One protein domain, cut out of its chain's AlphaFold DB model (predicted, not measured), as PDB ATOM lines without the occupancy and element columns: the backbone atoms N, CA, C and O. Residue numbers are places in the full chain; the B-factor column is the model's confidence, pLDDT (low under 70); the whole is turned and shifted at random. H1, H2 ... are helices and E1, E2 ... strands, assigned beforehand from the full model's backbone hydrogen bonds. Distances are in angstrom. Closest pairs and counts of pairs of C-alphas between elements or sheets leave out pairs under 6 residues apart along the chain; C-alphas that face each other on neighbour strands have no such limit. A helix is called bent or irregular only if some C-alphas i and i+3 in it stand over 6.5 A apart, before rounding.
ATOM      1  N   ARG A   3      94.136 210.158  10.507       91.75
ATOM      2  CA  ARG A   3      93.670 208.793  10.824       91.75
ATOM      3  C   ARG A   3      94.367 207.698  10.012       91.75
ATOM      4  O   ARG A   3      94.141 206.517  10.258       91.75
ATOM      5  N   GLY A   4      95.208 208.074   9.049       93.62
ATOM      6  CA  GLY A   4      95.967 207.151   8.201       93.62
ATOM      7  C   GLY A   4      95.809 207.457   6.715       93.62
ATOM      8  O   GLY A   4      95.609 208.604   6.333       93.62
ATOM      9  N   ILE A   5      95.913 206.433   5.864       95.31
ATOM     10  CA  ILE A   5      95.782 206.556   4.405       95.31
ATOM     11  C   ILE A   5      94.607 205.701   3.934       95.31
ATOM     12  O   ILE A   5      94.581 204.489   4.159       95.31
ATOM     13  N   ILE A   6      93.663 206.313   3.219       94.50
ATOM     14  CA  ILE A   6      92.476 205.639   2.673       94.50
ATOM     15  C   ILE A   6      92.328 205.897   1.172       94.50
ATOM     16  O   ILE A   6      93.042 206.705   0.578       94.50
ATOM     17  N   LYS A   7      91.398 205.180   0.529       95.44
ATOM     18  CA  LYS A   7      91.085 205.365  -0.895       95.44
ATOM     19  C   LYS A   7      89.961 206.378  -1.084       95.44
ATOM     20  O   LYS A   7      88.844 206.155  -0.613       95.44
ATOM     21  N   PHE A   8      90.222 207.398  -1.880       95.31
ATOM     22  CA  PHE A   8      89.250 208.365  -2.362       95.31
ATOM     23  C   PHE A   8      88.825 208.040  -3.791       95.31
ATOM     24  O   PHE A   8      89.571 207.426  -4.556       95.31
ATOM     25  N   ILE A   9      87.621 208.475  -4.144       95.25
ATOM     26  CA  ILE A   9      87.117 208.539  -5.508       95.25
ATOM     27  C   ILE A   9      86.800 209.997  -5.838       95.25
ATOM     28  O   ILE A   9      86.193 210.702  -5.031       95.25
ATOM     29  N   CYS A  10      87.229 210.443  -7.014       95.81
ATOM     30  CA  CYS A  10      86.854 211.732  -7.576       95.81
ATOM     31  C   CYS A  10      85.520 211.613  -8.306       95.81
ATOM     32  O   CYS A  10      85.344 210.736  -9.153       95.81
ATOM     33  N   ASN A  11      84.595 212.507  -7.981       93.81
ATOM     34  CA  ASN A  11      83.271 212.553  -8.576       93.81
ATOM     35  C   ASN A  11      83.260 213.207  -9.966       93.81
ATOM     36  O   ASN A  11      82.416 212.833 -10.771       93.81
ATOM     37  N   ASP A  12      84.223 214.078 -10.277       94.56
ATOM     38  CA  ASP A  12      84.289 214.751 -11.584       94.56
ATOM     39  C   ASP A  12      84.938 213.879 -12.663       94.56
ATOM     40  O   ASP A  12      84.499 213.855 -13.808       94.56
ATOM     41  N   CYS A  13      86.000 213.145 -12.313       95.62
ATOM     42  CA  CYS A  13      86.790 212.390 -13.290       95.62
ATOM     43  C   CYS A  13      86.779 210.865 -13.079       95.62
ATOM     44  O   CYS A  13      87.360 210.128 -13.878       95.62
ATOM     45  N   GLY A  14      86.158 210.383 -11.995       94.00
ATOM     46  CA  GLY A  14      86.055 208.960 -11.654       94.00
ATOM     47  C   GLY A  14      87.335 208.323 -11.100       94.00
ATOM     48  O   GLY A  14      87.328 207.140 -10.756       94.00
ATOM     49  N   ASN A  15      88.440 209.073 -11.002       96.25
ATOM     50  CA  ASN A  15      89.725 208.532 -10.561       96.25
ATOM     51  C   ASN A  15      89.671 208.052  -9.103       96.25
ATOM     52  O   ASN A  15      89.176 208.768  -8.230       96.25
ATOM     53  N   LYS A  16      90.237 206.871  -8.832       95.62
ATOM     54  CA  LYS A  16      90.410 206.340  -7.474       95.62
ATOM     55  C   LYS A  16      91.872 206.450  -7.072       95.62
ATOM     56  O   LYS A  16      92.739 205.954  -7.781       95.62
ATOM     57  N   PHE A  17      92.149 207.051  -5.924       96.31
ATOM     58  CA  PHE A  17      93.515 207.303  -5.468       96.31
ATOM     59  C   PHE A  17      93.629 207.136  -3.954       96.31
ATOM     60  O   PHE A  17      92.628 207.176  -3.241       96.31
ATOM     61  N   LYS A  18      94.841 206.885  -3.457       96.00
ATOM     62  CA  LYS A  18      95.118 206.862  -2.016       96.00
ATOM     63  C   LYS A  18      95.533 208.259  -1.573       96.00
ATOM     64  O   LYS A  18      96.340 208.882  -2.253       96.00
ATOM     65  N   ALA A  19      94.998 208.716  -0.451       95.62
ATOM     66  CA  ALA A  19      95.385 209.976   0.169       95.62
ATOM     67  C   ALA A  19      95.204 209.898   1.686       95.62
ATOM     68  O   ALA A  19      94.626 208.935   2.208       95.62
ATOM     69  N   GLN A  20      95.734 210.895   2.384       95.31
ATOM     70  CA  GLN A  20      95.665 210.980   3.834       95.31
ATOM     71  C   GLN A  20      94.214 211.185   4.288       95.31
ATOM     72  O   GLN A  20      93.480 212.007   3.738       95.31
ATOM     73  N   ASP A  21      93.791 210.403   5.275       94.50
ATOM     74  CA  ASP A  21      92.516 210.573   5.955       94.50
ATOM     75  C   ASP A  21      92.687 211.610   7.058       94.50
ATOM     76  O   ASP A  21      93.201 211.319   8.140       94.50
ATOM     77  N   ILE A  22      92.286 212.836   6.755       94.88
ATOM     78  CA  ILE A  22      92.251 213.932   7.716       94.88
ATOM     79  C   ILE A  22      90.795 214.132   8.103       94.88
ATOM     80  O   ILE A  22      89.928 214.237   7.249       94.88
ATOM     81  N   GLU A  23      90.509 214.189   9.391       94.38
ATOM     82  CA  GLU A  23      89.174 214.472   9.899       94.38
ATOM     83  C   GLU A  23      88.676 215.861   9.478       94.38
ATOM     84  O   GLU A  23      89.334 216.874   9.718       94.38
ATOM     85  N   TRP A  24      87.471 215.906   8.910       93.06
ATOM     86  CA  TRP A  24      86.770 217.142   8.577       93.06
ATOM     87  C   TRP A  24      86.087 217.719   9.822       93.06
ATOM     88  O   TRP A  24      85.158 217.100  10.337       93.06
ATOM     89  N   ALA A  25      86.516 218.898  10.283       91.88
ATOM     90  CA  ALA A  25      85.841 219.703  11.313       91.88
ATOM     91  C   ALA A  25      85.404 218.922  12.577       91.88
ATOM     92  O   ALA A  25      84.275 219.066  13.039       91.88
ATOM     93  N   ALA A  26      86.285 218.065  13.111       91.19
ATOM     94  CA  ALA A  26      85.994 217.195  14.261       91.19
ATOM     95  C   ALA A  26      84.775 216.259  14.059       91.19
ATOM     96  O   ALA A  26      84.036 215.950  14.995       91.19
ATOM     97  N   THR A  27      84.528 215.825  12.819       90.12
ATOM     98  CA  THR A  27      83.449 214.890  12.469       90.12
ATOM     99  C   THR A  27      83.988 213.526  12.044       90.12
ATOM    100  O   THR A  27      85.148 213.346  11.694       90.12
ATOM    101  N   LYS A  28      83.119 212.517  11.939       89.25
ATOM    102  CA  LYS A  28      83.525 211.217  11.378       89.25
ATOM    103  C   LYS A  28      83.946 211.264   9.898       89.25
ATOM    104  O   LYS A  28      84.490 210.274   9.419       89.25
ATOM    105  N   TYR A  29      83.693 212.354   9.174       91.81
ATOM    106  CA  TYR A  29      83.998 212.462   7.746       91.81
ATOM    107  C   TYR A  29      85.456 212.848   7.494       91.81
ATOM    108  O   TYR A  29      86.119 213.437   8.344       91.81
ATOM    109  N   SER A  30      85.934 212.500   6.305       93.31
ATOM    110  CA  SER A  30      87.269 212.810   5.819       93.31
ATOM    111  C   SER A  30      87.240 214.125   5.047       93.31
ATOM    112  O   SER A  30      86.333 214.367   4.251       93.31
ATOM    113  N   TYR A  31      88.252 214.954   5.251       94.81
ATOM    114  CA  TYR A  31      88.529 216.145   4.469       94.81
ATOM    115  C   TYR A  31      88.762 215.741   3.000       94.81
ATOM    116  O   TYR A  31      89.624 214.888   2.744       94.81
ATOM    117  N   PRO A  32      88.017 216.311   2.035       95.25
ATOM    118  CA  PRO A  32      88.205 216.041   0.613       95.25
ATOM    119  C   PRO A  32      89.624 216.368   0.143       95.25
ATOM    120  O   PRO A  32      90.099 217.492   0.257       95.25
ATOM    121  N   GLN A  33      90.311 215.365  -0.396       95.62
ATOM    122  CA  GLN A  33      91.678 215.504  -0.896       95.62
ATOM    123  C   GLN A  33      91.657 215.895  -2.380       95.62
ATOM    124  O   GLN A  33      90.814 215.374  -3.121       95.62
ATOM    125  N   PRO A  34      92.565 216.762  -2.856       95.75
ATOM    126  CA  PRO A  34      92.607 217.140  -4.262       95.75
ATOM    127  C   PRO A  34      92.869 215.913  -5.140       95.75
ATOM    128  O   PRO A  34      93.724 215.072  -4.848       95.75
ATOM    129  N   CYS A  35      92.111 215.784  -6.225       96.94
ATOM    130  CA  CYS A  35      92.266 214.660  -7.132       96.94
ATOM    131  C   CYS A  35      93.632 214.703  -7.826       96.94
ATOM    132  O   CYS A  35      93.939 215.651  -8.542       96.94
ATOM    133  N   THR A  36      94.398 213.615  -7.741       95.75
ATOM    134  CA  THR A  36      95.714 213.500  -8.397       95.75
ATOM    135  C   THR A  36      95.671 213.537  -9.928       95.75
ATOM    136  O   THR A  36      96.718 213.639 -10.557       95.75
ATOM    137  N   ARG A  37      94.479 213.427 -10.538       96.31
ATOM    138  CA  ARG A  37      94.301 213.459 -11.998       96.31
ATOM    139  C   ARG A  37      93.806 214.808 -12.515       96.31
ATOM    140  O   ARG A  37      94.334 215.291 -13.504       96.31
ATOM    141  N   CYS A  38      92.769 215.377 -11.900       96.31
ATOM    142  CA  CYS A  38      92.128 216.607 -12.388       96.31
ATOM    143  C   CYS A  38      92.206 217.793 -11.418       96.31
ATOM    144  O   CYS A  38      91.671 218.848 -11.729       96.31
ATOM    145  N   GLY A  39      92.799 217.629 -10.233       94.50
ATOM    146  CA  GLY A  39      92.913 218.684  -9.220       94.50
ATOM    147  C   GLY A  39      91.629 218.998  -8.443       94.50
ATOM    148  O   GLY A  39      91.703 219.657  -7.412       94.50
ATOM    149  N   SER A  40      90.467 218.498  -8.876       94.69
ATOM    150  CA  SER A  40      89.182 218.766  -8.218       94.69
ATOM    151  C   SER A  40      89.152 218.341  -6.744       94.69
ATOM    152  O   SER A  40      89.678 217.281  -6.385       94.69
ATOM    153  N   GLN A  41      88.467 219.134  -5.915       94.25
ATOM    154  CA  GLN A  41      88.151 218.816  -4.519       94.25
ATOM    155  C   GLN A  41      86.829 218.050  -4.348       94.25
ATOM    156  O   GLN A  41      86.490 217.667  -3.228       94.25
ATOM    157  N   HIS A  42      86.111 217.731  -5.433       95.25
ATOM    158  CA  HIS A  42      84.939 216.849  -5.417       95.25
ATOM    159  C   HIS A  42      85.348 215.388  -5.233       95.25
ATOM    160  O   HIS A  42      85.179 214.533  -6.108       95.25
ATOM    161  N   THR A  43      85.952 215.085  -4.091       95.25
ATOM    162  CA  THR A  43      86.428 213.753  -3.747       95.25
ATOM    163  C   THR A  43      85.804 213.285  -2.447       95.25
ATOM    164  O   THR A  43      85.422 214.066  -1.574       95.25
ATOM    165  N   ARG A  44      85.643 211.969  -2.335       94.50
ATOM    166  CA  ARG A  44      85.105 211.318  -1.140       94.50
ATOM    167  C   ARG A  44      85.761 209.962  -0.924       94.50
ATOM    168  O   ARG A  44      86.180 209.337  -1.900       94.50
ATOM    169  N   PRO A  45      85.804 209.443   0.309       93.88
ATOM    170  CA  PRO A  45      86.206 208.074   0.572       93.88
ATOM    171  C   PRO A  45      85.370 207.075  -0.229       93.88
ATOM    172  O   PRO A  45      84.153 207.214  -0.371       93.88
ATOM    173  N   THR A  46      86.015 206.006  -0.689       89.31
ATOM    174  CA  THR A  46      85.400 204.944  -1.512       89.31
ATOM    175  C   THR A  46      84.489 204.007  -0.689       89.31
ATOM    176  O   THR A  46      84.146 202.919  -1.136       89.31
ATOM    177  N   SER A  47      84.103 204.394   0.532       79.75
ATOM    178  CA  SER A  47      83.293 203.578   1.448       79.75
ATOM    179  C   SER A  47      81.937 203.171   0.840       79.75
ATOM    180  O   SER A  47      81.300 203.956   0.132       79.75
ATOM    181  N   LEU A  48      81.497 201.944   1.155       58.00
ATOM    182  CA  LEU A  48      80.331 201.236   0.595       58.00
ATOM    183  C   LEU A  48      78.963 201.877   0.900       58.00
ATOM    184  O   LEU A  48      77.952 201.473   0.324       58.00
ATOM    185  N   PHE A  49      78.890 202.882   1.775       67.69
ATOM    186  CA  PHE A  49      77.618 203.509   2.134       67.69
ATOM    187  C   PHE A  49      77.167 204.543   1.087       67.69
ATOM    188  O   PHE A  49      77.808 205.577   0.894       67.69
ATOM    189  N   LYS A  50      76.011 204.304   0.442       61.38
ATOM    190  CA  LYS A  50      75.389 205.225  -0.540       61.38
ATOM    191  C   LYS A  50      75.165 206.645   0.007       61.38
ATOM    192  O   LYS A  50      75.315 207.609  -0.740       61.38
ATOM    193  N   MET A  51      74.896 206.785   1.309       65.38
ATOM    194  CA  MET A  51      74.695 208.086   1.973       65.38
ATOM    195  C   MET A  51      75.935 208.997   1.957       65.38
ATOM    196  O   MET A  51      75.814 210.195   2.205       65.38
ATOM    197  N   ASN A  52      77.113 208.468   1.605       77.75
ATOM    198  CA  ASN A  52      78.336 209.258   1.502       77.75
ATOM    199  C   ASN A  52      78.258 210.332   0.409       77.75
ATOM    200  O   ASN A  52      78.846 211.388   0.577       77.75
ATOM    201  N   TYR A  53      77.535 210.124  -0.696       85.94
ATOM    202  CA  TYR A  53      77.498 211.145  -1.752       85.94
ATOM    203  C   TYR A  53      76.799 212.436  -1.298       85.94
ATOM    204  O   TYR A  53      77.355 213.521  -1.434       85.94
ATOM    205  N   LEU A  54      75.606 212.315  -0.703       88.88
ATOM    206  CA  LEU A  54      74.809 213.468  -0.270       88.88
ATOM    207  C   LEU A  54      75.531 214.299   0.793       88.88
ATOM    208  O   LEU A  54      75.492 215.526   0.742       88.88
ATOM    209  N   MET A  55      76.197 213.642   1.745       91.31
ATOM    210  CA  MET A  55      76.945 214.359   2.774       91.31
ATOM    211  C   MET A  55      78.158 215.081   2.186       91.31
ATOM    212  O   MET A  55      78.367 216.255   2.478       91.31
ATOM    213  N   TYR A  56      78.926 214.417   1.318       93.81
ATOM    214  CA  TYR A  56      80.108 215.030   0.714       93.81
ATOM    215  C   TYR A  56      79.754 216.163  -0.250       93.81
ATOM    216  O   TYR A  56      80.451 217.166  -0.255       93.81
ATOM    217  N   SER A  57      78.613 216.094  -0.947       93.50
ATOM    218  CA  SER A  57      78.109 217.224  -1.741       93.50
ATOM    219  C   SER A  57      77.885 218.489  -0.902       93.50
ATOM    220  O   SER A  57      78.117 219.592  -1.390       93.50
ATOM    221  N   LYS A  58      77.484 218.357   0.371       94.62
ATOM    222  CA  LYS A  58      77.391 219.501   1.293       94.62
ATOM    223  C   LYS A  58      78.767 219.987   1.747       94.62
ATOM    224  O   LYS A  58      78.980 221.190   1.794       94.62
ATOM    225  N   ILE A  59      79.684 219.068   2.063       95.00
ATOM    226  CA  ILE A  59      81.055 219.412   2.475       95.00
ATOM    227  C   ILE A  59      81.765 220.195   1.367       95.00
ATOM    228  O   ILE A  59      82.337 221.240   1.652       95.00
ATOM    229  N   TRP A  60      81.667 219.752   0.110       95.50
ATOM    230  CA  TRP A  60      82.276 220.450  -1.025       95.50
ATOM    231  C   TRP A  60      81.764 221.883  -1.160       95.50
ATOM    232  O   TRP A  60      82.571 222.798  -1.219       95.50
ATOM    233  N   LYS A  61      80.443 222.094  -1.083       95.44
ATOM    234  CA  LYS A  61      79.857 223.444  -1.126       95.44
ATOM    235  C   LYS A  61      80.388 224.357  -0.021       95.44
ATOM    236  O   LYS A  61      80.653 225.521  -0.281       95.44
ATOM    237  N   ILE A  62      80.552 223.833   1.196       94.62
ATOM    238  CA  ILE A  62      81.123 224.596   2.317       94.62
ATOM    239  C   ILE A  62      82.580 224.972   2.018       94.62
ATOM    240  O   ILE A  62      82.983 226.104   2.253       94.62
ATOM    241  N   MET A  63      83.374 224.046   1.474       92.69
ATOM    242  CA  MET A  63      84.766 224.324   1.104       92.69
ATOM    243  C   MET A  63      84.873 225.366  -0.009       92.69
ATOM    244  O   MET A  63      85.707 226.257   0.070       92.69
ATOM    245  N   GLU A  64      84.022 225.272  -1.031       93.19
ATOM    246  CA  GLU A  64      83.961 226.247  -2.121       93.19
ATOM    247  C   GLU A  64      83.581 227.636  -1.610       93.19
ATOM    248  O   GLU A  64      84.189 228.616  -2.021       93.19
ATOM    249  N   GLN A  65      82.612 227.727  -0.696       93.19
ATOM    250  CA  GLN A  65      82.232 228.992  -0.065       93.19
ATOM    251  C   GLN A  65      83.404 229.601   0.710       93.19
ATOM    252  O   GLN A  65      83.747 230.748   0.458       93.19
ATOM    253  N   ASN A  66      84.072 228.812   1.553       88.50
ATOM    254  CA  ASN A  66      85.200 229.283   2.361       88.50
ATOM    255  C   ASN A  66      86.445 229.661   1.534       88.50
ATOM    256  O   ASN A  66      87.276 230.417   2.014       88.50
ATOM    257  N   ASN A  67      86.622 229.101   0.332       80.69
ATOM    258  CA  ASN A  67      87.756 229.424  -0.547       80.69
ATOM    259  C   ASN A  67      87.532 230.700  -1.379       80.69
ATOM    260  O   ASN A  67      88.471 231.176  -2.015       80.69
ATOM    261  N   ASN A  68      86.295 231.200  -1.438       74.38
ATOM    262  CA  ASN A  68      85.925 232.410  -2.177       74.38
ATOM    263  C   ASN A  68      85.877 233.666  -1.281       74.38
ATOM    264  O   ASN A  68      85.551 234.743  -1.782       74.38
ATOM    265  N   GLU A  69      86.173 233.518   0.013       53.50
ATOM    266  CA  GLU A  69      86.314 234.587   1.015       53.50
ATOM    267  C   GLU A  69      87.794 234.888   1.286       53.50
ATOM    268  O   GLU A  69      88.119 236.086   1.457       53.50
TER     269      GLU A  69
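What this domain is: This is residues 3 to 69 of the 69 residues of an uncharacterized protein of Prevotella intermedia (UniProt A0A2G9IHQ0). What would one see first in this model? A small antiparallel sheet, in which the hairpin E1 and E2 is joined by the short strand E3 beside E1, makes one wall, and the unnamed stretch of residues 23 to 42 folds back through the middle, in front of that wall. The one helix, H1, grazes the sheet beside E3 with residues 52 to 60, and its later residues run on away from it. What is it made of? The printed part has 67 residues, with three named strands and one named helix in the order E1, E2, E3, H1; the sheet has the order E2, E1, E3, and the class is mixed, helices and strands. How is the whole shaped? It is compact, with a radius of gyration of the C-alphas of 11.2 A, and the C-alphas span 30 by 26 by 22 A along their three main axes.

Where its parts are: Where do the first strands lie? E1 is residues 3 to 10, beginning at C-alpha 3 at (93.670, 208.793, 10.824) and measuring 19.8 A from first to last C-alpha; it bends by 53 degrees at residue 6. E2 is residues 16 to 22, 17.1 A from first to last C-alpha. Where is the third strand? E3 is residues 43 to 45, 7.1 A from first to last C-alpha, with C-alpha 43 at (86.428, 213.753, -3.747). Where is the helix? H1 is residues 52 to 67, 22.4 A from C-alpha 52 to C-alpha 67, and C-alpha 67 stands at (87.756, 229.424, -0.547). It is not bent.

How they stand to each other: How do E1 and E2 pair? They are antiparallel neighbours and a hairpin, with 140 degrees between their N-to-C directions. C-alphas 18 and 7, which face each other, are 4.4 A apart. N 8 and O 17, at 2.8 A, and N 19 and O 6, at 3.0 A, are within hydrogen-bond range. What is on the other side of E1? E3 is its antiparallel neighbour there, with 129 degrees between their directions; C-alphas 8 and 45, which face each other, are 4.2 A apart. N 9 and O 44, at 2.8 A, and N 44 and O 9, at 3.0 A, are within hydrogen-bond range. E1 is the inner strand, while E2 and E3 are edge strands and are apart, though they follow each other along the chain. How does H1 meet the sheet? It is on the sheet but only grazes it, with residues 52 to 60, through 15 pairs of C-alphas within 10 A. The closest C-alphas of E3 and H1 are those of Arg 44 and Tyr 56, 6.5 A apart, and the two centres are 10.8 A apart. Is the helix's backbone well formed? In H1 every O i to N i+4 pair is within hydrogen-bond range.

The domain as a whole: How far does it reach? The two C-alphas farthest apart are those of Leu 48 and Glu 69, at 33.9 A. The first and last printed C-alphas, those of Arg 3 and Glu 69, are 28.6 A apart. Which links are long? The link from E2 to E3 is long, with 20 residues, 23 to 42, whose C-alphas lie 3 to 15 A from the mean of all C-alphas. The link from E1 to E2 is tight, with 5 residues, and that from E3 to H1 is short, with 6. Is anything cut or uncertain? The printed part has no cut and ends at residue 69, the chain's last residue. The mean pLDDT of the printed part is 90.6, and residues 48 to 51 and residue 69 are under 70.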